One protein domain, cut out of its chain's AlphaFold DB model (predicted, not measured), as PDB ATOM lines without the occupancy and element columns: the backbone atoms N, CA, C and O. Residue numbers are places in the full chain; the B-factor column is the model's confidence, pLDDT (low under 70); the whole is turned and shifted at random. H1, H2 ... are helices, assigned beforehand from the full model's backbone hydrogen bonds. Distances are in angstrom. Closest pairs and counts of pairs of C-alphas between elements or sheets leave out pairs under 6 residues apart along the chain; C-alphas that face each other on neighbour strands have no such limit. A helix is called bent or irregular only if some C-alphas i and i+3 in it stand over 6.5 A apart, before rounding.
ATOM      1  N   GLY A  15     473.960 339.031 422.573       91.94
ATOM      2  CA  GLY A  15     473.037 339.058 423.712       91.94
ATOM      3  C   GLY A  15     472.025 337.903 423.702       91.94
ATOM      4  O   GLY A  15     471.694 337.367 424.755       91.94
ATOM      5  N   GLN A  16     471.563 337.460 422.526       94.75
ATOM      6  CA  GLN A  16     470.699 336.276 422.426       94.75
ATOM      7  C   GLN A  16     471.456 334.972 422.702       94.75
ATOM      8  O   GLN A  16     470.886 334.063 423.307       94.75
ATOM      9  N   VAL A  17     472.726 334.883 422.292       94.75
ATOM     10  CA  VAL A  17     473.599 333.752 422.648       94.75
ATOM     11  C   VAL A  17     473.786 333.697 424.159       94.75
ATOM     12  O   VAL A  17     473.595 332.643 424.748       94.75
ATOM     13  N   GLU A  18     474.084 334.828 424.795       92.81
ATOM     14  CA  GLU A  18     474.310 334.906 426.240       92.81
ATOM     15  C   GLU A  18     473.065 334.483 427.026       92.81
ATOM     16  O   GLU A  18     473.147 333.658 427.934       92.81
ATOM     17  N   VAL A  19     471.887 334.976 426.626       93.19
ATOM     18  CA  VAL A  19     470.610 334.535 427.203       93.19
ATOM     19  C   VAL A  19     470.415 333.031 427.017       93.19
ATOM     20  O   VAL A  19     470.040 332.353 427.971       93.19
ATOM     21  N   THR A  20     470.677 332.505 425.819       94.38
ATOM     22  CA  THR A  20     470.516 331.077 425.521       94.38
ATOM     23  C   THR A  20     471.447 330.221 426.368       94.38
ATOM     24  O   THR A  20     470.986 329.297 427.031       94.38
ATOM     25  N   PHE A  21     472.742 330.536 426.380       94.12
ATOM     26  CA  PHE A  21     473.740 329.772 427.118       94.12
ATOM     27  C   PHE A  21     473.435 329.822 428.610       94.12
ATOM     28  O   PHE A  21     473.388 328.774 429.244       94.12
ATOM     29  N   ARG A  22     473.106 330.993 429.162       91.06
ATOM     30  CA  ARG A  22     472.718 331.113 430.571       91.06
ATOM     31  C   ARG A  22     471.488 330.274 430.919       91.06
ATOM     32  O   ARG A  22     471.467 329.650 431.972       91.06
ATOM     33  N   LEU A  23     470.460 330.270 430.067       91.12
ATOM     34  CA  LEU A  23     469.239 329.499 430.319       91.12
ATOM     35  C   LEU A  23     469.469 327.992 430.196       91.12
ATOM     36  O   LEU A  23     468.924 327.240 430.996       91.12
ATOM     37  N   LEU A  24     470.247 327.553 429.205       93.62
ATOM     38  CA  LEU A  24     470.427 326.132 428.916       93.62
ATOM     39  C   LEU A  24     471.560 325.482 429.721       93.62
ATOM     40  O   LEU A  24     471.550 324.262 429.840       93.62
ATOM     41  N   SER A  25     472.507 326.246 430.283       91.69
ATOM     42  CA  SER A  25     473.647 325.697 431.051       91.69
ATOM     43  C   SER A  25     473.263 325.154 432.431       91.69
ATOM     44  O   SER A  25     474.108 324.596 433.127       91.69
ATOM     45  N   ASP A  26     472.014 325.325 432.867       90.25
ATOM     46  CA  ASP A  26     471.535 324.693 434.094       90.25
ATOM     47  C   ASP A  26     471.546 323.162 433.946       90.25
ATOM     48  O   ASP A  26     471.077 322.624 432.940       90.25
ATOM     49  N   ASN A  27     472.035 322.448 434.966       91.00
ATOM     50  CA  ASN A  27     472.169 320.986 434.932       91.00
ATOM     51  C   ASN A  27     470.861 320.280 434.555       91.00
ATOM     52  O   ASN A  27     470.883 319.305 433.808       91.00
ATOM     53  N   ARG A  28     469.708 320.794 435.007       93.62
ATOM     54  CA  ARG A  28     468.412 320.223 434.630       93.62
ATOM     55  C   ARG A  28     468.169 320.374 433.132       93.62
ATOM     56  O   ARG A  28     467.678 319.441 432.514       93.62
ATOM     57  N   GLN A  29     468.489 321.522 432.542       94.44
ATOM     58  CA  GLN A  29     468.299 321.749 431.105       94.44
ATOM     59  C   GLN A  29     469.242 320.884 430.266       94.44
ATOM     60  O   GLN A  29     468.824 320.333 429.249       94.44
ATOM     61  N   ILE A  30     470.480 320.688 430.722       95.62
ATOM     62  CA  ILE A  30     471.440 319.761 430.107       95.62
ATOM     63  C   ILE A  30     470.903 318.323 430.135       95.62
ATOM     64  O   ILE A  30     470.935 317.629 429.113       95.62
ATOM     65  N   ASP A  31     470.379 317.875 431.277       96.06
ATOM     66  CA  ASP A  31     469.785 316.542 431.420       96.06
ATOM     67  C   ASP A  31     468.565 316.366 430.503       96.06
ATOM     68  O   ASP A  31     468.418 315.330 429.853       96.06
ATOM     69  N   GLU A  32     467.714 317.388 430.393       95.62
ATOM     70  CA  GLU A  32     466.544 317.405 429.507       95.62
ATOM     71  C   GLU A  32     466.930 317.337 428.020       95.62
ATOM     72  O   GLU A  32     466.379 316.534 427.261       95.62
ATOM     73  N   LEU A  33     467.926 318.122 427.600       97.50
ATOM     74  CA  LEU A  33     468.452 318.099 426.234       97.50
ATOM     75  C   LEU A  33     469.037 316.726 425.881       97.50
ATOM     76  O   LEU A  33     468.759 316.198 424.800       97.50
ATOM     77  N   ASN A  34     469.795 316.125 426.801       97.38
ATOM     78  CA  ASN A  34     470.327 314.775 426.637       97.38
ATOM     79  C   ASN A  34     469.217 313.723 426.603       97.38
ATOM     80  O   ASN A  34     469.244 312.827 425.759       97.38
ATOM     81  N   ARG A  35     468.212 313.834 427.475       96.75
ATOM     82  CA  ARG A  35     467.068 312.918 427.496       96.75
ATOM     83  C   ARG A  35     466.321 312.921 426.168       96.75
ATOM     84  O   ARG A  35     465.961 311.847 425.691       96.75
ATOM     85  N   GLY A  36     466.144 314.082 425.542       97.19
ATOM     86  CA  GLY A  36     465.487 314.169 424.239       97.19
ATOM     87  C   GLY A  36     466.228 313.434 423.113       97.19
ATOM     88  O   GLY A  36     465.576 312.867 422.239       97.19
ATOM     89  N   ILE A  37     467.564 313.321 423.176       97.94
ATOM     90  CA  ILE A  37     468.328 312.463 422.248       97.94
ATOM     91  C   ILE A  37     467.893 311.003 422.397       97.94
ATOM     92  O   ILE A  37     467.600 310.342 421.402       97.94
ATOM     93  N   TYR A  38     467.824 310.496 423.629       96.44
ATOM     94  CA  TYR A  38     467.420 309.111 423.881       96.44
ATOM     95  C   TYR A  38     465.946 308.866 423.548       96.44
ATOM     96  O   TYR A  38     465.626 307.838 422.964       96.44
ATOM     97  N   GLN A  39     465.064 309.831 423.819       95.88
ATOM     98  CA  GLN A  39     463.661 309.757 423.401       95.88
ATOM     99  C   GLN A  39     463.519 309.669 421.877       95.88
ATOM    100  O   GLN A  39     462.689 308.906 421.385       95.88
ATOM    101  N   LEU A  40     464.324 310.425 421.122       97.12
ATOM    102  CA  LEU A  40     464.361 310.309 419.667       97.12
ATOM    103  C   LEU A  40     464.876 308.927 419.241       97.12
ATOM    104  O   LEU A  40     464.239 308.282 418.414       97.12
ATOM    105  N   LEU A  41     465.983 308.455 419.825       96.19
ATOM    106  CA  LEU A  41     466.547 307.131 419.537       96.19
ATOM    107  C   LEU A  41     465.548 305.995 419.793       96.19
ATOM    108  O   LEU A  41     465.460 305.081 418.979       96.19
ATOM    109  N   ASP A  42     464.788 306.059 420.886       94.38
ATOM    110  CA  ASP A  42     463.798 305.037 421.243       94.38
ATOM    111  C   ASP A  42     462.567 305.052 420.321       94.38
ATOM    112  O   ASP A  42     461.913 304.023 420.152       94.38
ATOM    113  N   LYS A  43     462.245 306.201 419.708       94.69
ATOM    114  CA  LYS A  43     461.133 306.333 418.751       94.69
ATOM    115  C   LYS A  43     461.530 306.024 417.301       94.69
ATOM    116  O   LYS A  43     460.647 305.863 416.459       94.69
ATOM    117  N   LEU A  44     462.823 305.952 416.981       94.75
ATOM    118  CA  LEU A  44     463.280 305.574 415.643       94.75
ATOM    119  C   LEU A  44     463.019 304.087 415.383       94.75
ATOM    120  O   LEU A  44     463.390 303.224 416.171       94.75
ATOM    121  N   VAL A  45     462.421 303.784 414.227       83.94
ATOM    122  CA  VAL A  45     462.133 302.399 413.810       83.94
ATOM    123  C   VAL A  45     463.424 301.609 413.565       83.94
ATOM    124  O   VAL A  45     463.488 300.410 413.843       83.94
ATOM    125  N   ASP A  46     464.461 302.269 413.043       85.06
ATOM    126  CA  ASP A  46     465.728 301.626 412.709       85.06
ATOM    127  C   ASP A  46     466.677 301.563 413.917       85.06
ATOM    128  O   ASP A  46     467.366 302.524 414.271       85.06
ATOM    129  N   THR A  47     466.747 300.379 414.526       89.12
ATOM    130  CA  THR A  47     467.645 300.092 415.653       89.12
ATOM    131  C   THR A  47     469.136 300.253 415.327       89.12
ATOM    132  O   THR A  47     469.943 300.400 416.249       89.12
ATOM    133  N   GLU A  48     469.528 300.265 414.044       93.50
ATOM    134  CA  GLU A  48     470.922 300.457 413.632       93.50
ATOM    135  C   GLU A  48     471.459 301.814 414.108       93.50
ATOM    136  O   GLU A  48     472.612 301.899 414.532       93.50
ATOM    137  N   VAL A  49     470.620 302.858 414.128       94.50
ATOM    138  CA  VAL A  49     471.008 304.198 414.602       94.50
ATOM    139  C   VAL A  49     471.499 304.146 416.047       94.50
ATOM    140  O   VAL A  49     472.558 304.692 416.355       94.50
ATOM    141  N   ARG A  50     470.781 303.442 416.931       95.12
ATOM    142  CA  ARG A  50     471.159 303.295 418.344       95.12
ATOM    143  C   ARG A  50     472.484 302.556 418.500       95.12
ATOM    144  O   ARG A  50     473.367 303.006 419.226       95.12
ATOM    145  N   VAL A  51     472.655 301.455 417.769       93.88
ATOM    146  CA  VAL A  51     473.901 300.674 417.788       93.88
ATOM    147  C   VAL A  51     475.080 301.510 417.287       93.88
ATOM    148  O   VAL A  51     476.180 301.441 417.840       93.88
ATOM    149  N   LEU A  52     474.879 302.308 416.237       94.38
ATOM    150  CA  LEU A  52     475.908 303.196 415.706       94.38
ATOM    151  C   LEU A  52     476.221 304.342 416.665       94.38
ATOM    152  O   LEU A  52     477.398 304.650 416.821       94.38
ATOM    153  N   PHE A  53     475.219 304.912 417.334       95.06
ATOM    154  CA  PHE A  53     475.383 305.971 418.332       95.06
ATOM    155  C   PHE A  53     476.294 305.515 419.481       95.06
ATOM    156  O   PHE A  53     477.293 306.167 419.779       95.06
ATOM    157  N   GLU A  54     476.050 304.326 420.040       93.38
ATOM    158  CA  GLU A  54     476.888 303.740 421.101       93.38
ATOM    159  C   GLU A  54     478.321 303.431 420.629       93.38
ATOM    160  O   GLU A  54     479.286 303.473 421.397       93.38
ATOM    161  N   ARG A  55     478.486 303.114 419.340       92.44
ATOM    162  CA  ARG A  55     479.789 302.798 418.734       92.44
ATOM    163  C   ARG A  55     480.520 304.026 418.201       92.44
ATOM    164  O   ARG A  55     481.716 303.920 417.909       92.44
ATOM    165  N   TYR A  56     479.848 305.166 418.075       91.44
ATOM    166  CA  TYR A  56     480.365 306.349 417.399       91.44
ATOM    167  C   TYR A  56     481.674 306.879 418.008       91.44
ATOM    168  O   TYR A  56     482.595 307.153 417.233       91.44
ATOM    169  N   PRO A  57     481.872 306.890 419.347       89.25
ATOM    170  CA  PRO A  57     483.156 307.267 419.948       89.25
ATOM    171  C   PRO A  57     484.352 306.428 419.469       89.25
ATOM    172  O   PRO A  57     485.475 306.919 419.405       89.25
ATOM    173  N   ARG A  58     484.134 305.163 419.086       90.75
ATOM    174  CA  ARG A  58     485.183 304.312 418.495       90.75
ATOM    175  C   ARG A  58     485.356 304.574 417.000       90.75
ATOM    176  O   ARG A  58     486.450 304.403 416.470       90.75
ATOM    177  N   LEU A  59     484.292 304.976 416.305       91.12
ATOM    178  CA  LEU A  59     484.344 305.310 414.881       91.12
ATOM    179  C   LEU A  59     485.153 306.584 414.627       91.12
ATOM    180  O   LEU A  59     485.974 306.590 413.712       91.12
ATOM    181  N   ILE A  60     484.993 307.614 415.462       89.50
ATOM    182  CA  ILE A  60     485.733 308.883 415.329       89.50
ATOM    183  C   ILE A  60     487.244 308.738 415.567       89.50
ATOM    184  O   ILE A  60     488.020 309.575 415.120       89.50
ATOM    185  N   GLN A  61     487.685 307.658 416.223       87.06
ATOM    186  CA  GLN A  61     489.112 307.336 416.357       87.06
ATOM    187  C   GLN A  61     489.720 306.821 415.045       87.06
ATOM    188  O   GLN A  61     490.933 306.874 414.861       87.06
ATOM    189  N   LYS A  62     488.890 306.289 414.138       89.00
ATOM    190  CA  LYS A  62     489.324 305.669 412.877       89.00
ATOM    191  C   LYS A  62     488.992 306.514 411.645       89.00
ATOM    192  O   LYS A  62     489.695 306.425 410.642       89.00
ATOM    193  N   TYR A  63     487.925 307.301 411.707       89.38
ATOM    194  CA  TYR A  63     487.425 308.122 410.608       89.38
ATOM    195  C   TYR A  63     487.252 309.564 411.076       89.38
ATOM    196  O   TYR A  63     486.918 309.805 412.234       89.38
ATOM    197  N   SER A  64     487.421 310.536 410.178       88.38
ATOM    198  CA  SER A  64     487.140 311.928 410.539       88.38
ATOM    199  C   SER A  64     485.635 312.159 410.715       88.38
ATOM    200  O   SER A  64     484.817 311.548 410.022       88.38
ATOM    201  N   ILE A  65     485.255 313.088 411.600       89.81
ATOM    202  CA  ILE A  65     483.849 313.467 411.821       89.81
ATOM    203  C   ILE A  65     483.201 313.880 410.496       89.81
ATOM    204  O   ILE A  65     482.140 313.377 410.144       89.81
ATOM    205  N   LYS A  66     483.889 314.699 409.692       88.94
ATOM    206  CA  LYS A  66     483.414 315.104 408.363       88.94
ATOM    207  C   LYS A  66     483.129 313.916 407.433       88.94
ATOM    208  O   LYS A  66     482.150 313.943 406.691       88.94
ATOM    209  N   GLN A  67     483.955 312.866 407.456       87.50
ATOM    210  CA  GLN A  67     483.706 311.656 406.663       87.50
ATOM    211  C   GLN A  67     482.462 310.911 407.153       87.50
ATOM    212  O   GLN A  67     481.626 310.534 406.330       87.50
ATOM    213  N   LEU A  68     482.321 310.741 408.467       89.50
ATOM    214  CA  LEU A  68     481.189 310.047 409.084       89.50
ATOM    215  C   LEU A  68     479.866 310.795 408.847       89.50
ATOM    216  O   LEU A  68     478.925 310.210 408.317       89.50
ATOM    217  N   LEU A  69     479.829 312.107 409.108       88.94
ATOM    218  CA  LEU A  69     478.648 312.959 408.900       88.94
ATOM    219  C   LEU A  69     478.271 313.123 407.421       88.94
ATOM    220  O   LEU A  69     477.121 313.411 407.095       88.94
ATOM    221  N   SER A  70     479.215 312.924 406.498       83.06
ATOM    222  CA  SER A  70     478.907 312.928 405.062       83.06
ATOM    223  C   SER A  70     478.233 311.642 404.570       83.06
ATOM    224  O   SER A  70     477.809 311.599 403.416       83.06
ATOM    225  N   GLY A  71     478.186 310.585 405.392       73.25
ATOM    226  CA  GLY A  71     477.710 309.257 404.990       73.25
ATOM    227  C   GLY A  71     478.629 308.536 403.993       73.25
ATOM    228  O   GLY A  71     478.261 307.493 403.465       73.25
ATOM    229  N   LYS A  72     479.825 309.080 403.715       78.75
ATOM    230  CA  LYS A  72     480.787 308.534 402.736       78.75
ATOM    231  C   LYS A  72     481.861 307.644 403.360       78.75
ATOM    232  O   LYS A  72     482.741 307.161 402.647       78.75
ATOM    233  N   ALA A  73     481.844 307.457 404.677       82.69
ATOM    234  CA  ALA A  73     482.757 306.531 405.327       82.69
ATOM    235  C   ALA A  73     482.451 305.101 404.857       82.69
ATOM    236  O   ALA A  73     481.325 304.625 404.986       82.69
ATOM    237  N   ASN A  74     483.454 304.414 404.309       77.94
ATOM    238  CA  ASN A  74     483.302 303.042 403.835       77.94
ATOM    239  C   ASN A  74     483.338 302.067 405.023       77.94
ATOM    240  O   ASN A  74     484.364 301.444 405.306       77.94
ATOM    241  N   ILE A  75     482.231 302.003 405.763       84.94
ATOM    242  CA  ILE A  75     482.031 301.067 406.868       84.94
ATOM    243  C   ILE A  75     481.198 299.894 406.332       84.94
ATOM    244  O   ILE A  75     480.052 300.101 405.930       84.94
ATOM    245  N   PRO A  76     481.758 298.669 406.279       82.06
ATOM    246  CA  PRO A  76     481.046 297.515 405.744       82.06
ATOM    247  C   PRO A  76     479.729 297.258 406.476       82.06
ATOM    248  O   PRO A  76     479.703 297.261 407.706       82.06
ATOM    249  N   ASN A  77     478.676 296.951 405.712       82.75
ATOM    250  CA  ASN A  77     477.348 296.597 406.224       82.75
ATOM    251  C   ASN A  77     476.731 297.670 407.136       82.75
ATOM    252  O   ASN A  77     476.098 297.337 408.133       82.75
ATOM    253  N   THR A  78     476.955 298.947 406.824       87.31
ATOM    254  CA  THR A  78     476.374 300.069 407.565       87.31
ATOM    255  C   THR A  78     475.541 300.938 406.638       87.31
ATOM    256  O   THR A  78     476.009 301.340 405.569       87.31
ATOM    257  N   ASN A  79     474.315 301.251 407.048       90.44
ATOM    258  CA  ASN A  79     473.477 302.204 406.341       90.44
ATOM    259  C   ASN A  79     474.049 303.621 406.519       90.44
ATOM    260  O   ASN A  79     474.219 304.116 407.636       90.44
ATOM    261  N   SER A  80     474.345 304.296 405.407       89.88
ATOM    262  CA  SER A  80     474.950 305.631 405.423       89.88
ATOM    263  C   SER A  80     474.076 306.682 406.110       89.88
ATOM    264  O   SER A  80     474.613 307.583 406.753       89.88
ATOM    265  N   GLN A  81     472.748 306.576 405.991       91.25
ATOM    266  CA  GLN A  81     471.824 307.493 406.656       91.25
ATOM    267  C   GLN A  81     471.804 307.234 408.163       91.25
ATOM    268  O   GLN A  81     471.905 308.178 408.941       91.25
ATOM    269  N   CYS A  82     471.764 305.967 408.581       92.88
ATOM    270  CA  CYS A  82     471.818 305.602 409.996       92.88
ATOM    271  C   CYS A  82     473.132 306.063 410.645       92.88
ATOM    272  O   CYS A  82     473.117 306.611 411.746       92.88
ATOM    273  N   LEU A  83     474.256 305.927 409.931       93.06
ATOM    274  CA  LEU A  83     475.561 306.439 410.359       93.06
ATOM    275  C   LEU A  83     475.562 307.956 410.527       93.06
ATOM    276  O   LEU A  83     476.091 308.465 411.516       93.06
ATOM    277  N   LYS A  84     474.970 308.671 409.568       93.12
ATOM    278  CA  LYS A  84     474.859 310.126 409.612       93.12
ATOM    279  C   LYS A  84     474.019 310.580 410.804       93.12
ATOM    280  O   LYS A  84     474.492 311.405 411.575       93.12
ATOM    281  N   ILE A  85     472.825 310.012 410.989       94.94
ATOM    282  CA  ILE A  85     471.928 310.352 412.105       94.94
ATOM    283  C   ILE A  85     472.612 310.069 413.443       94.94
ATOM    284  O   ILE A  85     472.683 310.957 414.289       94.94
ATOM    285  N   ALA A  86     473.180 308.871 413.616       95.06
ATOM    286  CA  ALA A  86     473.910 308.511 414.826       95.06
ATOM    287  C   ALA A  86     475.034 309.511 415.120       95.06
ATOM    288  O   ALA A  86     475.167 309.981 416.246       95.06
ATOM    289  N   GLY A  87     475.790 309.899 414.092       94.56
ATOM    290  CA  GLY A  87     476.859 310.873 414.234       94.56
ATOM    291  C   GLY A  87     476.397 312.267 414.618       94.56
ATOM    292  O   GLY A  87     477.017 312.892 415.474       94.56
ATOM    293  N   LEU A  88     475.296 312.742 414.037       96.06
ATOM    294  CA  LEU A  88     474.703 314.024 414.412       96.06
ATOM    295  C   LEU A  88     474.195 314.005 415.851       96.06
ATOM    296  O   LEU A  88     474.374 314.983 416.569       96.06
ATOM    297  N   LEU A  89     473.598 312.905 416.305       96.94
ATOM    298  CA  LEU A  89     473.156 312.788 417.692       96.94
ATOM    299  C   LEU A  89     474.343 312.709 418.658       96.94
ATOM    300  O   LEU A  89     474.303 313.345 419.707       96.94
ATOM    301  N   THR A  90     475.425 312.006 418.307       95.56
ATOM    302  CA  THR A  90     476.638 311.966 419.141       95.56
ATOM    303  C   THR A  90     477.329 313.329 419.206       95.56
ATOM    304  O   THR A  90     477.731 313.755 420.286       95.56
ATOM    305  N   CYS A  91     477.442 314.044 418.082       95.31
ATOM    306  CA  CYS A  91     477.957 315.415 418.081       95.31
ATOM    307  C   CYS A  91     477.070 316.341 418.921       95.31
ATOM    308  O   CYS A  91     477.594 317.152 419.674       95.31
ATOM    309  N   LEU A  92     475.745 316.190 418.848       97.31
ATOM    310  CA  LEU A  92     474.814 317.008 419.621       97.31
ATOM    311  C   LEU A  92     474.975 316.739 421.119       97.31
ATOM    312  O   LEU A  92     475.053 317.686 421.890       97.31
ATOM    313  N   GLN A  93     475.082 315.468 421.518       96.56
ATOM    314  CA  GLN A  93     475.352 315.083 422.902       96.56
ATOM    315  C   GLN A  93     476.655 315.702 423.412       96.56
ATOM    316  O   GLN A  93     476.666 316.268 424.499       96.56
ATOM    317  N   PHE A  94     477.731 315.635 422.621       94.75
ATOM    318  CA  PHE A  94     478.992 316.271 422.990       94.75
ATOM    319  C   PHE A  94     478.806 317.777 423.201       94.75
ATOM    320  O   PHE A  94     479.124 318.267 424.276       94.75
ATOM    321  N   LEU A  95     478.222 318.473 422.219       95.69
ATOM    322  CA  LEU A  95     477.995 319.919 422.276       95.69
ATOM    323  C   LEU A  95     477.127 320.327 423.475       95.69
ATOM    324  O   LEU A  95     477.425 321.325 424.119       95.69
ATOM    325  N   ILE A  96     476.082 319.558 423.803       96.31
ATOM    326  CA  ILE A  96     475.240 319.780 424.992       96.31
ATOM    327  C   ILE A  96     476.060 319.641 426.280       96.31
ATOM    328  O   ILE A  96     475.857 320.399 427.223       96.31
ATOM    329  N   SER A  97     476.961 318.664 426.349       92.88
ATOM    330  CA  SER A  97     477.773 318.440 427.544       92.88
ATOM    331  C   SER A  97     478.882 319.473 427.726       92.88
ATOM    332  O   SER A  97     479.302 319.690 428.858       92.88
ATOM    333  N   SER A  98     479.375 320.079 426.647       91.81
ATOM    334  CA  SER A  98     480.571 320.922 426.685       91.81
ATOM    335  C   SER A  98     480.288 322.424 426.606       91.81
ATOM    336  O   SER A  98     481.083 323.200 427.128       91.81
ATOM    337  N   PHE A  99     479.137 322.861 426.074       92.06
ATOM    338  CA  PHE A  99     478.849 324.297 425.973       92.06
ATOM    339  C   PHE A  99     478.830 325.101 427.293       92.06
ATOM    340  O   PHE A  99     479.087 326.308 427.227       92.06
ATOM    341  N   PRO A 100     478.573 324.520 428.484       92.38
ATOM    342  CA  PRO A 100     478.691 325.274 429.732       92.38
ATOM    343  C   PRO A 100     480.108 325.809 429.984       92.38
ATOM    344  O   PRO A 100     480.260 326.813 430.670       92.38
ATOM    345  N   GLU A 101     481.140 325.206 429.379       91.31
ATOM    346  CA  GLU A 101     482.538 325.656 429.475       91.31
ATOM    347  C   GLU A 101     482.790 327.013 428.782       91.31
ATOM    348  O   GLU A 101     483.845 327.615 428.971       91.31
ATOM    349  N   PHE A 102     481.834 327.536 427.998       91.25
ATOM    350  CA  PHE A 102     481.905 328.891 427.415       91.25
ATOM    351  C   PHE A 102     481.236 329.959 428.270       91.25
ATOM    352  O   PHE A 102     481.108 331.104 427.826       91.25
ATOM    353  N   VAL A 103     480.777 329.598 429.465       90.38
ATOM    354  CA  VAL A 103     480.126 330.508 430.398       90.38
ATOM    355  C   VAL A 103     480.982 330.614 431.656       90.38
ATOM    356  O   VAL A 103     481.399 329.612 432.230       90.38
ATOM    357  N   ASP A 104     481.270 331.838 432.090       88.44
ATOM    358  CA  ASP A 104     482.016 332.081 433.318       88.44
ATOM    359  C   ASP A 104     481.168 331.809 434.577       88.44
ATOM    360  O   ASP A 104     479.958 331.573 434.531       88.44
ATOM    361  N   GLN A 105     481.793 331.894 435.754       83.94
ATOM    362  CA  GLN A 105     481.111 331.687 437.041       83.94
ATOM    363  C   GLN A 105     479.984 332.697 437.323       83.94
ATOM    364  O   GLN A 105     479.163 332.467 438.210       83.94
ATOM    365  N   SER A 106     479.958 333.822 436.604       83.75
ATOM    366  CA  SER A 106     478.933 334.861 436.712       83.75
ATOM    367  C   SER A 106     477.799 334.677 435.696       83.75
ATOM    368  O   SER A 106     476.835 335.441 435.723       83.75
ATOM    369  N   GLY A 107     477.880 333.667 434.824       79.44
ATOM    370  CA  GLY A 107     476.880 333.403 433.795       79.44
ATOM    371  C   GLY A 107     477.093 334.177 432.491       79.44
ATOM    372  O   GLY A 107     476.164 334.225 431.682       79.44
ATOM    373  N   HIS A 108     478.262 334.795 432.281       86.69
ATOM    374  CA  HIS A 108     478.581 335.542 431.061       86.69
ATOM    375  C   HIS A 108     479.371 334.696 430.065       86.69
ATOM    376  O   HIS A 108     480.143 333.821 430.444       86.69
ATOM    377  N   LEU A 109     479.221 335.002 428.776       90.44
ATOM    378  CA  LEU A 109     480.012 334.364 427.727       90.44
ATOM    379  C   LEU A 109     481.493 334.716 427.860       90.44
ATOM    380  O   LEU A 109     481.859 335.892 427.888       90.44
ATOM    381  N   ILE A 110     482.341 333.696 427.831       91.12
ATOM    382  CA  ILE A 110     483.786 333.873 427.748       91.12
ATOM    383  C   ILE A 110     484.133 334.326 426.320       91.12
ATOM    384  O   ILE A 110     483.687 333.701 425.352       91.12
ATOM    385  N   PRO A 111     484.908 335.405 426.126       88.06
ATOM    386  CA  PRO A 111     485.335 335.821 424.796       88.06
ATOM    387  C   PRO A 111     486.182 334.750 424.102       88.06
ATOM    388  O   PRO A 111     487.139 334.239 424.677       88.06
ATOM    389  N   LEU A 112     485.901 334.478 422.822       86.44
ATOM    390  CA  LEU A 112     486.617 333.461 422.035       86.44
ATOM    391  C   LEU A 112     488.145 333.562 422.133       86.44
ATOM    392  O   LEU A 112     488.821 332.552 422.281       86.44
ATOM    393  N   LYS A 113     488.689 334.783 422.088       85.75
ATOM    394  CA  LYS A 113     490.139 335.037 422.135       85.75
ATOM    395  C   LYS A 113     490.810 334.524 423.411       85.75
ATOM    396  O   LYS A 113     492.012 334.293 423.408       85.75
ATOM    397  N   GLU A 114     490.062 334.383 424.500       88.12
ATOM    398  CA  GLU A 114     490.600 333.911 425.779       88.12
ATOM    399  C   GLU A 114     490.747 332.388 425.815       88.12
ATOM    400  O   GLU A 114     491.587 331.863 426.541       88.12
ATOM    401  N   ILE A 115     489.967 331.681 424.997       89.44
ATOM    402  CA  ILE A 115     489.860 330.219 425.014       89.44
ATOM    403  C   ILE A 115     490.223 329.571 423.680       89.44
ATOM    404  O   ILE A 115     490.229 328.351 423.587       89.44
ATOM    405  N   GLU A 116     490.567 330.348 422.651       86.88
ATOM    406  CA  GLU A 116     490.817 329.839 421.296       86.88
ATOM    407  C   GLU A 116     491.933 328.783 421.232       86.88
ATOM    408  O   GLU A 116     491.982 327.982 420.305       86.88
ATOM    409  N   ASN A 117     492.828 328.754 422.221       88.31
ATOM    410  CA  ASN A 117     493.925 327.790 422.305       88.31
ATOM    411  C   ASN A 117     493.627 326.601 423.236       88.31
ATOM    412  O   ASN A 117     494.512 325.775 423.449       88.31
ATOM    413  N   SER A 118     492.429 326.512 423.819       89.81
ATOM    414  CA  SER A 118     492.060 325.405 424.699       89.81
ATOM    415  C   SER A 118     491.695 324.149 423.904       89.81
ATOM    416  O   SER A 118     491.126 324.218 422.810       89.81
ATOM    417  N   ASP A 119     491.974 322.976 424.478       88.44
ATOM    418  CA  ASP A 119     491.640 321.694 423.845       88.44
ATOM    419  C   ASP A 119     490.126 321.543 423.621       88.44
ATOM    420  O   ASP A 119     489.696 321.031 422.585       88.44
ATOM    421  N   PHE A 120     489.307 322.025 424.565       86.38
ATOM    422  CA  PHE A 120     487.847 321.952 424.458       86.38
ATOM    423  C   PHE A 120     487.310 322.858 423.343       86.38
ATOM    424  O   PHE A 120     486.481 322.412 422.547       86.38
ATOM    425  N   TYR A 121     487.838 324.081 423.203       91.81
ATOM    426  CA  TYR A 121     487.466 324.975 422.109       91.81
ATOM    427  C   TYR A 121     487.828 324.361 420.756       91.81
ATOM    428  O   TYR A 121     487.008 324.351 419.840       91.81
ATOM    429  N   GLN A 122     489.039 323.815 420.623       91.94
ATOM    430  CA  GLN A 122     489.493 323.199 419.374       91.94
ATOM    431  C   GLN A 122     488.633 321.988 418.989       91.94
ATOM    432  O   GLN A 122     488.278 321.831 417.817       91.94
ATOM    433  N   ALA A 123     488.248 321.159 419.965       90.00
ATOM    434  CA  ALA A 123     487.361 320.020 419.744       90.00
ATOM    435  C   ALA A 123     485.974 320.455 419.242       90.00
ATOM    436  O   ALA A 123     485.475 319.911 418.251       90.00
ATOM    437  N   GLU A 124     485.366 321.456 419.877       92.25
ATOM    438  CA  GLU A 124     484.065 321.977 419.457       92.25
ATOM    439  C   GLU A 124     484.104 322.692 418.121       92.25
ATOM    440  O   GLU A 124     483.275 322.417 417.254       92.25
ATOM    441  N   ASN A 125     485.097 323.554 417.918       93.25
ATOM    442  CA  ASN A 125     485.270 324.262 416.662       93.25
ATOM    443  C   ASN A 125     485.427 323.270 415.501       93.25
ATOM    444  O   ASN A 125     484.831 323.446 414.441       93.25
ATOM    445  N   TYR A 126     486.157 322.168 415.708       91.38
ATOM    446  CA  TYR A 126     486.260 321.099 414.719       91.38
ATOM    447  C   TYR A 126     484.908 320.427 414.417       91.38
ATOM    448  O   TYR A 126     484.618 320.130 413.254       91.38
ATOM    449  N   MET A 127     484.062 320.206 415.426       91.56
ATOM    450  CA  MET A 127     482.711 319.660 415.239       91.56
ATOM    451  C   MET A 127     481.788 320.632 414.501       91.56
ATOM    452  O   MET A 127     481.190 320.249 413.493       91.56
ATOM    453  N   ILE A 128     481.733 321.888 414.944       93.62
ATOM    454  CA  ILE A 128     480.947 322.960 414.320       93.62
ATOM    455  C   ILE A 128     481.402 323.211 412.874       93.62
ATOM    456  O   ILE A 128     480.577 323.430 411.996       93.62
ATOM    457  N   ALA A 129     482.699 323.102 412.576       92.94
ATOM    458  CA  ALA A 129     483.225 323.246 411.217       92.94
ATOM    459  C   ALA A 129     483.019 322.004 410.324       92.94
ATOM    460  O   ALA A 129     483.207 322.073 409.103       92.94
ATOM    461  N   SER A 130     482.661 320.850 410.898       92.50
ATOM    462  CA  SER A 130     482.526 319.592 410.149       92.50
ATOM    463  C   SER A 130     481.207 319.470 409.381       92.50
ATOM    464  O   SER A 130     481.131 318.671 408.441       92.50
ATOM    465  N   ILE A 131     480.192 320.259 409.736       93.69
ATOM    466  CA  ILE A 131     478.884 320.304 409.079       93.69
ATOM    467  C   ILE A 131     478.341 321.736 409.111       93.69
ATOM    468  O   ILE A 131     478.635 322.487 410.027       93.69
ATOM    469  N   SER A 132     477.576 322.155 408.100       94.38
ATOM    470  CA  SER A 132     476.922 323.464 408.167       94.38
ATOM    471  C   SER A 132     475.730 323.415 409.126       94.38
ATOM    472  O   SER A 132     475.031 322.406 409.207       94.38
ATOM    473  N   MET A 133     475.444 324.525 409.808       94.88
ATOM    474  CA  MET A 133     474.281 324.625 410.697       94.88
ATOM    475  C   MET A 133     472.971 324.252 409.998       94.88
ATOM    476  O   MET A 133     472.126 323.572 410.575       94.88
ATOM    477  N   ASP A 134     472.799 324.696 408.750       94.56
ATOM    478  CA  ASP A 134     471.582 324.440 407.983       94.56
ATOM    479  C   ASP A 134     471.414 322.957 407.673       94.56
ATOM    480  O   ASP A 134     470.314 322.434 407.856       94.56
ATOM    481  N   ASP A 135     472.494 322.285 407.267       94.69
ATOM    482  CA  ASP A 135     472.462 320.850 406.989       94.69
ATOM    483  C   ASP A 135     472.266 320.050 408.288       94.69
ATOM    484  O   ASP A 135     471.533 319.065 408.293       94.69
ATOM    485  N   TYR A 136     472.856 320.485 409.408       96.06
ATOM    486  CA  TYR A 136     472.647 319.856 410.716       96.06
ATOM    487  C   TYR A 136     471.172 319.938 411.126       96.06
ATOM    488  O   TYR A 136     470.531 318.918 411.387       96.06
ATOM    489  N   LEU A 137     470.606 321.148 411.139       96.69
ATOM    490  CA  LEU A 137     469.212 321.370 411.518       96.69
ATOM    491  C   LEU A 137     468.241 320.657 410.580       96.69
ATOM    492  O   LEU A 137     467.227 320.141 411.036       96.69
ATOM    493  N   GLU A 138     468.530 320.637 409.277       95.69
ATOM    494  CA  GLU A 138     467.717 319.920 408.295       95.69
ATOM    495  C   GLU A 138     467.699 318.413 408.553       95.69
ATOM    496  O   GLU A 138     466.624 317.826 408.580       95.69
ATOM    497  N   GLU A 139     468.845 317.790 408.808       95.62
ATOM    498  CA  GLU A 139     468.915 316.345 409.048       95.62
ATOM    499  C   GLU A 139     468.246 315.933 410.362       95.62
ATOM    500  O   GLU A 139     467.508 314.947 410.393       95.62
ATOM    501  N   ILE A 140     468.432 316.706 411.439       96.69
ATOM    502  CA  ILE A 140     467.719 316.461 412.702       96.69
ATOM    503  C   ILE A 140     466.211 316.635 412.500       96.69
ATOM    504  O   ILE A 140     465.435 315.783 412.929       96.69
ATOM    505  N   PHE A 141     465.788 317.680 411.784       96.56
ATOM    506  CA  PHE A 141     464.377 317.904 411.477       96.56
ATOM    507  C   PHE A 141     463.763 316.763 410.661       96.56
ATOM    508  O   PHE A 141     462.693 316.273 411.010       96.56
ATOM    509  N   LEU A 142     464.441 316.308 409.604       96.06
ATOM    510  CA  LEU A 142     463.990 315.179 408.788       96.06
ATOM    511  C   LEU A 142     463.917 313.886 409.609       96.06
ATOM    512  O   LEU A 142     462.984 313.105 409.437       96.06
ATOM    513  N   THR A 143     464.854 313.688 410.537       96.38
ATOM    514  CA  THR A 143     464.836 312.554 411.471       96.38
ATOM    515  C   THR A 143     463.605 312.613 412.376       96.38
ATOM    516  O   THR A 143     462.893 311.621 412.506       96.38
ATOM    517  N   ILE A 144     463.281 313.780 412.937       96.38
ATOM    518  CA  ILE A 144     462.067 313.966 413.746       96.38
ATOM    519  C   ILE A 144     460.806 313.772 412.906       96.38
ATOM    520  O   ILE A 144     459.906 313.061 413.337       96.38
ATOM    521  N   LEU A 145     460.744 314.335 411.696       96.19
ATOM    522  CA  LEU A 145     459.612 314.140 410.788       96.19
ATOM    523  C   LEU A 145     459.399 312.670 410.424       96.19
ATOM    524  O   LEU A 145     458.259 312.254 410.252       96.19
ATOM    525  N   SER A 146     460.469 311.875 410.326       95.12
ATOM    526  CA  SER A 146     460.348 310.431 410.089       95.12
ATOM    527  C   SER A 146     459.685 309.683 411.252       95.12
ATOM    528  O   SER A 146     459.128 308.610 411.042       95.12
ATOM    529  N   VAL A 147     459.719 310.263 412.456       95.19
ATOM    530  CA  VAL A 147     459.093 309.730 413.672       95.19
ATOM    531  C   VAL A 147     457.677 310.264 413.856       95.19
ATOM    532  O   VAL A 147     456.775 309.498 414.168       95.19
ATOM    533  N   THR A 148     457.480 311.573 413.704       94.75
ATOM    534  CA  THR A 148     456.202 312.232 414.009       94.75
ATOM    535  C   THR A 148     455.229 312.212 412.835       94.75
ATOM    536  O   THR A 148     454.018 312.230 413.026       94.75
ATOM    537  N   GLY A 149     455.746 312.167 411.607       95.00
ATOM    538  CA  GLY A 149     454.963 312.294 410.388       95.00
ATOM    539  C   GLY A 149     454.621 313.745 410.033       95.00
ATOM    540  O   GLY A 149     454.485 314.634 410.877       95.00
ATOM    541  N   GLU A 150     454.451 313.991 408.734       94.81
ATOM    542  CA  GLU A 150     454.145 315.325 408.205       94.81
ATOM    543  C   GLU A 150     452.790 315.856 408.701       94.81
ATOM    544  O   GLU A 150     452.676 317.033 409.039       94.81
ATOM    545  N   GLU A 151     451.776 314.990 408.799       94.44
ATOM    546  CA  GLU A 151     450.437 315.373 409.266       94.44
ATOM    547  C   GLU A 151     450.475 315.913 410.702       94.44
ATOM    548  O   GLU A 151     449.894 316.961 410.996       94.44
ATOM    549  N   TYR A 152     451.207 315.235 411.590       94.81
ATOM    550  CA  TYR A 152     451.398 315.691 412.962       94.81
ATOM    551  C   TYR A 152     452.099 317.055 412.990       94.81
ATOM    552  O   TYR A 152     451.655 317.979 413.673       94.81
ATOM    553  N   TYR A 153     453.175 317.211 412.213       92.62
ATOM    554  CA  TYR A 153     453.920 318.468 412.144       92.62
ATOM    555  C   TYR A 153     453.050 319.645 411.670       92.62
ATOM    556  O   TYR A 153     453.132 320.747 412.224       92.62
ATOM    557  N   GLN A 154     452.176 319.425 410.686       91.69
ATOM    558  CA  GLN A 154     451.228 320.440 410.219       91.69
ATOM    559  C   GLN A 154     450.226 320.836 411.315       91.69
ATOM    560  O   GLN A 154     449.979 322.026 411.511       91.69
ATOM    561  N   LYS A 155     449.703 319.870 412.084       91.56
ATOM    562  CA  LYS A 155     448.827 320.154 413.237       91.56
ATOM    563  C   LYS A 155     449.555 320.958 414.310       91.56
ATOM    564  O   LYS A 155     449.040 321.981 414.758       91.56
ATOM    565  N   PHE A 156     450.764 320.535 414.679       90.62
ATOM    566  CA  PHE A 156     451.596 321.229 415.659       90.62
ATOM    567  C   PHE A 156     451.828 322.686 415.246       90.62
ATOM    568  O   PHE A 156     451.468 323.605 415.978       90.62
ATOM    569  N   THR A 157     452.345 322.910 414.034       87.88
ATOM    570  CA  THR A 157     452.623 324.260 413.520       87.88
ATOM    571  C   THR A 157     451.370 325.116 413.354       87.88
ATOM    572  O   THR A 157     451.426 326.312 413.630       87.88
ATOM    573  N   GLY A 158     450.229 324.528 412.982       86.69
ATOM    574  CA  GLY A 158     448.945 325.230 412.938       86.69
ATOM    575  C   GLY A 158     448.495 325.749 414.307       86.69
ATOM    576  O   GLY A 158     447.902 326.823 414.385       86.69
ATOM    577  N   LYS A 159     448.823 325.028 415.388       85.25
ATOM    578  CA  LYS A 159     448.478 325.411 416.766       85.25
ATOM    579  C   LYS A 159     449.467 326.413 417.372       85.25
ATOM    580  O   LYS A 159     449.025 327.340 418.041       85.25
ATOM    581  N   ILE A 160     450.771 326.289 417.098       81.50
ATOM    582  CA  ILE A 160     451.803 327.217 417.619       81.50
ATOM    583  C   ILE A 160     452.081 328.435 416.725       81.50
ATOM    584  O   ILE A 160     452.760 329.368 417.140       81.50
ATOM    585  N   GLY A 161     451.592 328.443 415.485       69.12
ATOM    586  CA  GLY A 161     451.922 329.458 414.479       69.12
ATOM    587  C   GLY A 161     451.274 330.831 414.689       69.12
ATOM    588  O   GLY A 161     451.492 331.734 413.881       69.12
ATOM    589  N   ASN A 162     450.470 331.012 415.743       70.69
ATOM    590  CA  ASN A 162     449.845 332.294 416.050       70.69
ATOM    591  C   ASN A 162     450.866 333.261 416.676       70.69
ATOM    592  O   ASN A 162     451.470 332.965 417.702       70.69
ATOM    593  N   ILE A 163     451.026 334.443 416.075       58.41
ATOM    594  CA  ILE A 163     451.985 335.485 416.492       58.41
ATOM    595  C   ILE A 163     451.694 336.005 417.915       58.41
ATOM    596  O   ILE A 163     452.605 336.482 418.586       58.41
ATOM    597  N   ASN A 164     450.458 335.859 418.403       68.69
ATOM    598  CA  ASN A 164     450.041 336.257 419.751       68.69
ATOM    599  C   ASN A 164     449.992 335.063 420.716       68.69
ATOM    600  O   ASN A 164     449.016 334.896 421.442       68.69
ATOM    601  N   PHE A 165     451.015 334.210 420.688       71.81
ATOM    602  CA  PHE A 165     451.093 333.022 421.535       71.81
ATOM    603  C   PHE A 165     451.199 333.414 423.020       71.81
ATOM    604  O   PHE A 165     452.187 334.025 423.432       71.81
ATOM    605  N   THR A 166     450.172 333.114 423.822       79.50
ATOM    606  CA  THR A 166     450.120 333.475 425.250       79.50
ATOM    607  C   THR A 166     450.522 332.315 426.162       79.50
ATOM    608  O   THR A 166     450.600 331.164 425.739       79.50
ATOM    609  N   LEU A 167     450.749 332.597 427.451       76.62
ATOM    610  CA  LEU A 167     451.018 331.556 428.450       76.62
ATOM    611  C   LEU A 167     449.830 330.591 428.622       76.62
ATOM    612  O   LEU A 167     450.036 329.392 428.789       76.62
ATOM    613  N   ASP A 168     448.597 331.088 428.495       80.44
ATOM    614  CA  ASP A 168     447.399 330.242 428.496       80.44
ATOM    615  C   ASP A 168     447.363 329.297 427.288       80.44
ATOM    616  O   ASP A 168     446.856 328.182 427.391       80.44
ATOM    617  N   ASP A 169     447.905 329.716 426.142       80.38
ATOM    618  CA  ASP A 169     448.000 328.856 424.961       80.38
ATOM    619  C   ASP A 169     449.053 327.759 425.157       80.38
ATOM    620  O   ASP A 169     448.802 326.618 424.775       80.38
ATOM    621  N   ILE A 170     450.169 328.056 425.837       78.88
ATOM    622  CA  ILE A 170     451.167 327.044 426.235       78.88
ATOM    623  C   ILE A 170     450.516 325.967 427.115       78.88
ATOM    624  O   ILE A 170     450.621 324.782 426.813       78.88
ATOM    625  N   LEU A 171     449.784 326.368 428.160       79.56
ATOM    626  CA  LEU A 171     449.125 325.429 429.080       79.56
ATOM    627  C   LEU A 171     448.056 324.566 428.387       79.56
ATOM    628  O   LEU A 171     447.823 323.416 428.768       79.56
ATOM    629  N   LYS A 172     447.392 325.104 427.357       83.06
ATOM    630  CA  LYS A 172     446.437 324.334 426.547       83.06
ATOM    631  C   LYS A 172     447.130 323.288 425.681       83.06
ATOM    632  O   LYS A 172     446.571 322.208 425.525       83.06
ATOM    633  N   LEU A 173     448.323 323.575 425.151       82.94
ATOM    634  CA  LEU A 173     449.067 322.618 424.327       82.94
ATOM    635  C   LEU A 173     449.494 321.374 425.104       82.94
ATOM    636  O   LEU A 173     449.413 320.276 424.563       82.94
ATOM    637  N   GLU A 174     449.907 321.525 426.366       76.00
ATOM    638  CA  GLU A 174     450.296 320.389 427.220       76.00
ATOM    639  C   GLU A 174     449.153 319.373 427.394       76.00
ATOM    640  O   GLU A 174     449.371 318.170 427.543       76.00
ATOM    641  N   ASN A 175     447.910 319.852 427.325       81.56
ATOM    642  CA  ASN A 175     446.703 319.044 427.478       81.56
ATOM    643  C   ASN A 175     446.032 318.704 426.135       81.56
ATOM    644  O   ASN A 175     444.944 318.124 426.118       81.56
ATOM    645  N   ASP A 176     446.650 319.066 425.009       85.25
ATOM    646  CA  ASP A 176     446.089 318.838 423.684       85.25
ATOM    647  C   ASP A 176     446.296 317.382 423.258       85.25
ATOM    648  O   ASP A 176     447.392 316.969 422.880       85.25
ATOM    649  N   VAL A 177     445.218 316.599 423.307       86.69
ATOM    650  CA  VAL A 177     445.222 315.155 423.023       86.69
ATOM    651  C   VAL A 177     445.814 314.826 421.646       86.69
ATOM    652  O   VAL A 177     446.422 313.772 421.486       86.69
ATOM    653  N   GLU A 178     445.682 315.714 420.655       86.69
ATOM    654  CA  GLU A 178     446.235 315.482 419.313       86.69
ATOM    655  C   GLU A 178     447.754 315.674 419.260       86.69
ATOM    656  O   GLU A 178     448.406 315.122 418.375       86.69
ATOM    657  N   LEU A 179     448.315 316.469 420.177       88.75
ATOM    658  CA  LEU A 179     449.749 316.751 420.246       88.75
ATOM    659  C   LEU A 179     450.477 315.928 421.318       88.75
ATOM    660  O   LEU A 179     451.697 315.805 421.275       88.75
ATOM    661  N   GLN A 180     449.766 315.326 422.268       88.00
ATOM    662  CA  GLN A 180     450.395 314.631 423.396       88.00
ATOM    663  C   GLN A 180     451.423 313.563 422.996       88.00
ATOM    664  O   GLN A 180     452.388 313.341 423.720       88.00
ATOM    665  N   GLU A 181     451.268 312.923 421.837       88.81
ATOM    666  CA  GLU A 181     452.157 311.839 421.407       88.81
ATOM    667  C   GLU A 181     453.605 312.287 421.119       88.81
ATOM    668  O   GLU A 181     454.563 311.542 421.384       88.81
ATOM    669  N   HIS A 182     453.781 313.496 420.573       93.12
ATOM    670  CA  HIS A 182     455.087 313.980 420.115       93.12
ATOM    671  C   HIS A 182     455.404 315.430 420.499       93.12
ATOM    672  O   HIS A 182     456.426 315.954 420.048       93.12
ATOM    673  N   ILE A 183     454.577 316.094 421.316       91.56
ATOM    674  CA  ILE A 183     454.801 317.491 421.713       91.56
ATOM    675  C   ILE A 183     456.171 317.677 422.365       91.56
ATOM    676  O   ILE A 183     456.906 318.576 421.964       91.56
ATOM    677  N   ASP A 184     456.572 316.768 423.254       91.94
ATOM    678  CA  ASP A 184     457.877 316.817 423.919       91.94
ATOM    679  C   ASP A 184     459.034 316.762 422.916       91.94
ATOM    680  O   ASP A 184     459.981 317.541 423.011       91.94
ATOM    681  N   LEU A 185     458.940 315.895 421.900       94.94
ATOM    682  CA  LEU A 185     459.973 315.766 420.871       94.94
ATOM    683  C   LEU A 185     460.054 317.024 419.991       94.94
ATOM    684  O   LEU A 185     461.146 317.464 419.628       94.94
ATOM    685  N   MET A 186     458.908 317.630 419.672       93.88
ATOM    686  CA  MET A 186     458.855 318.884 418.914       93.88
ATOM    687  C   MET A 186     459.420 320.065 419.707       93.88
ATOM    688  O   MET A 186     460.160 320.882 419.154       93.88
ATOM    689  N   MET A 187     459.104 320.148 421.000       92.06
ATOM    690  CA  MET A 187     459.629 321.181 421.892       92.06
ATOM    691  C   MET A 187     461.131 321.005 422.120       92.06
ATOM    692  O   MET A 187     461.883 321.976 422.022       92.06
ATOM    693  N   TRP A 188     461.592 319.768 422.319       96.38
ATOM    694  CA  TRP A 188     463.015 319.445 422.378       96.38
ATOM    695  C   TRP A 188     463.748 319.904 421.114       96.38
ATOM    696  O   TRP A 188     464.782 320.562 421.206       96.38
ATOM    697  N   PHE A 189     463.188 319.655 419.927       96.06
ATOM    698  CA  PHE A 189     463.794 320.123 418.681       96.06
ATOM    699  C   PHE A 189     463.892 321.648 418.593       96.06
ATOM    700  O   PHE A 189     464.896 322.175 418.108       96.06
ATOM    701  N   ALA A 190     462.880 322.374 419.073       93.38
ATOM    702  CA  ALA A 190     462.928 323.831 419.125       93.38
ATOM    703  C   ALA A 190     464.082 324.328 420.018       93.38
ATOM    704  O   ALA A 190     464.795 325.256 419.630       93.38
ATOM    705  N   LEU A 191     464.319 323.675 421.161       95.50
ATOM    706  CA  LEU A 191     465.452 323.977 422.043       95.50
ATOM    707  C   LEU A 191     466.795 323.630 421.393       95.50
ATOM    708  O   LEU A 191     467.701 324.462 421.392       95.50
ATOM    709  N   VAL A 192     466.911 322.455 420.767       97.38
ATOM    710  CA  VAL A 192     468.106 322.051 420.004       97.38
ATOM    711  C   VAL A 192     468.418 323.061 418.907       97.38
ATOM    712  O   VAL A 192     469.577 323.421 418.707       97.38
ATOM    713  N   ARG A 193     467.395 323.569 418.213       96.38
ATOM    714  CA  ARG A 193     467.573 324.611 417.204       96.38
ATOM    715  C   ARG A 193     468.159 325.886 417.804       96.38
ATOM    716  O   ARG A 193     469.101 326.428 417.234       96.38
ATOM    717  N   ILE A 194     467.618 326.361 418.923       96.69
ATOM    718  CA  ILE A 194     468.106 327.565 419.612       96.69
ATOM    719  C   ILE A 194     469.555 327.374 420.090       96.69
ATOM    720  O   ILE A 194     470.386 328.265 419.893       96.69
ATOM    721  N   LEU A 195     469.874 326.203 420.650       97.38
ATOM    722  CA  LEU A 195     471.223 325.847 421.084       97.38
ATOM    723  C   LEU A 195     472.209 325.833 419.911       97.38
ATOM    724  O   LEU A 195     473.234 326.509 419.966       97.38
ATOM    725  N   LEU A 196     471.892 325.108 418.833       97.62
ATOM    726  CA  LEU A 196     472.757 325.024 417.658       97.62
ATOM    727  C   LEU A 196     472.928 326.395 417.000       97.62
ATOM    728  O   LEU A 196     474.056 326.785 416.721       97.62
ATOM    729  N   GLU A 197     471.856 327.170 416.805       97.31
ATOM    730  CA  GLU A 197     471.992 328.530 416.267       97.31
ATOM    731  C   GLU A 197     472.895 329.411 417.145       97.31
ATOM    732  O   GLU A 197     473.689 330.187 416.613       97.31
ATOM    733  N   SER A 198     472.847 329.243 418.469       96.56
ATOM    734  CA  SER A 198     473.709 329.976 419.402       96.56
ATOM    735  C   SER A 198     475.169 329.533 419.336       96.56
ATOM    736  O   SER A 198     476.048 330.387 419.259       96.56
ATOM    737  N   LEU A 199     475.436 328.225 419.292       96.19
ATOM    738  CA  LEU A 199     476.786 327.678 419.128       96.19
ATOM    739  C   LEU A 199     477.408 328.138 417.807       96.19
ATOM    740  O   LEU A 199     478.490 328.713 417.794       96.19
ATOM    741  N   TYR A 200     476.707 327.977 416.684       96.31
ATOM    742  CA  TYR A 200     477.223 328.418 415.386       96.31
ATOM    743  C   TYR A 200     477.406 329.937 415.312       96.31
ATOM    744  O   TYR A 200     478.347 330.402 414.668       96.31
ATOM    745  N   PHE A 201     476.548 330.723 415.973       95.31
ATOM    746  CA  PHE A 201     476.762 332.162 416.088       95.31
ATOM    747  C   PHE A 201     478.028 332.465 416.894       95.31
ATOM    748  O   PHE A 201     478.842 333.277 416.454       95.31
ATOM    749  N   TYR A 202     478.194 331.808 418.044       94.06
ATOM    750  CA  TYR A 202     479.326 331.991 418.944       94.06
ATOM    751  C   TYR A 202     480.653 331.584 418.302       94.06
ATOM    752  O   TYR A 202     481.622 332.310 418.450       94.06
ATOM    753  N   PHE A 203     480.719 330.503 417.531       93.06
ATOM    754  CA  PHE A 203     481.964 330.072 416.880       93.06
ATOM    755  C   PHE A 203     482.281 330.819 415.573       93.06
ATOM    756  O   PHE A 203     483.389 330.704 415.046       93.06
ATOM    757  N   ASN A 204     481.353 331.615 415.037       90.75
ATOM    758  CA  ASN A 204     481.615 332.415 413.847       90.75
ATOM    759  C   ASN A 204     482.354 333.718 414.201       90.75
ATOM    760  O   ASN A 204     481.761 334.673 414.702       90.75
ATOM    761  N   LEU A 205     483.642 333.786 413.858       83.06
ATOM    762  CA  LEU A 205     484.503 334.950 414.102       83.06
ATOM    763  C   LEU A 205     483.961 336.259 413.505       83.06
ATOM    764  O   LEU A 205     484.182 337.324 414.080       83.06
ATOM    765  N   GLU A 206     483.240 336.214 412.381       85.06
ATOM    766  CA  GLU A 206     482.668 337.419 411.764       85.06
ATOM    767  C   GLU A 206     481.633 338.102 412.665       85.06
ATOM    768  O   GLU A 206     481.524 339.326 412.640       85.06
ATOM    769  N   ASN A 207     480.941 337.337 413.513       84.50
ATOM    770  CA  ASN A 207     479.952 337.870 414.450       84.50
ATOM    771  C   ASN A 207     480.588 338.622 415.628       84.50
ATOM    772  O   ASN A 207     479.934 339.457 416.249       84.50
TER     773      ASN A 207
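This is residues 15 to 207 of the 215 residues of an uncharacterized protein of Chryseobacterium sp. 1_F178 (UniProt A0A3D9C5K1). Two pairs of helices run side by side, H2 with H5 and H8 with H11, and the one pair crosses the other to make the core. H3 and H4 pack on residues 82 to 90 of H5, H7 reaches from H4 to residues 199 to 203 of H11, and H1 packs on residues 194 to 202 of H11; beyond the other end of H11, H9 and H10 make a loose arm, with residues 161 to 168 sticking out. The printed part has 193 residues with eleven named helices, H1 to H11 in order along the chain, and no named strand; its class is all helix. It is compact, with a radius of gyration of the C-alphas of 17.6 A, and the C-alphas span 48 by 47 by 28 A.

The hub is H5, residues 80 to 102, which touches five helices. H2, residues 27 to 43, touches residues 89 to 97 of H5 at a shallow tilt of 6 degrees, opposite ways; the closest C-alphas, those of Asn 34 and Gln 93, are 6.3 A apart. H3, residues 47 to 59, touches residues 82 to 90 of H5 at a steep tilt of 58 degrees, with the C-alphas of Phe 53 and Ala 86 closest at 4.6 A. H4, residues 65 to 69, touches residues 83 to 88 of H5, closest at the C-alphas of Leu 69 and Lys 84, 4.8 A. H7, residues 119 to 130, and H5 only just touch, with 3 pairs of C-alphas within 8 A, the closest being Cys 91 and Met 127 at 7.0 A. H8, residues 133 to 148, touches residues 85 to 88 of H5 at a steep tilt of 63 degrees, closest at the C-alphas of Leu 88 and Tyr 136, 7.2 A. H11, residues 183 to 203, touches H8 at a shallow tilt of 8 degrees, opposite ways, closest at the C-alphas of Met 133 and Tyr 200, 6.7 A. Residues 185 to 192 of H11 touch residues 33 to 40 of H2 at a steep tilt of 60 degrees, closest at the C-alphas of Gly 36 and Trp 188, 6.1 A. H1, residues 15 to 24, touches residues 194 to 202 of H11, closest at the C-alphas of Val 17 and Ser 198, 5.0 A. H6, residues 112 to 115, is close but not clearly touching to H7, with the C-alphas of Ile 115 and Tyr 121 6.5 A apart. H9, residues 150 to 160, and H10, residues 167 to 174, are near each other, and both are apart from H5. Every O i to N i+4 pair is within hydrogen-bond range in H1, H4, H7, H8, H9, H10 and H11, against 12 of 13 in H2, 7 of 9 in H3 and 16 of 19 in H5; H6 is too short for such a pair.

H5 is 32.8 A long from C-alpha 80 at (474.950, 305.631, 405.423) to C-alpha 102, with a kink of 33 degrees near residue 96. H5 is irregular, its C-alphas 97 and 100 being 7.2 A apart, and so is H3, 17.5 A long, with C-alphas 54 and 57 at 7.3 A. H11 measures 30.3 A, H2 24.5 A, H8 22.2 A, H7 16.6 A, H9 15.3 A and H1 14.2 A; H10, H4 and H6 are shorter. H1 begins at C-alpha 15, (473.037, 339.058, 423.712), and H11 ends at C-alpha 203, (481.964, 330.072, 416.880).

The C-alphas farthest apart are those of Pro 76 and Asp 168, 52.2 A. The printed part has no cut, and no link is long. The mean pLDDT of the printed part is 90.6; residues 161, 163 and 164 are under 70.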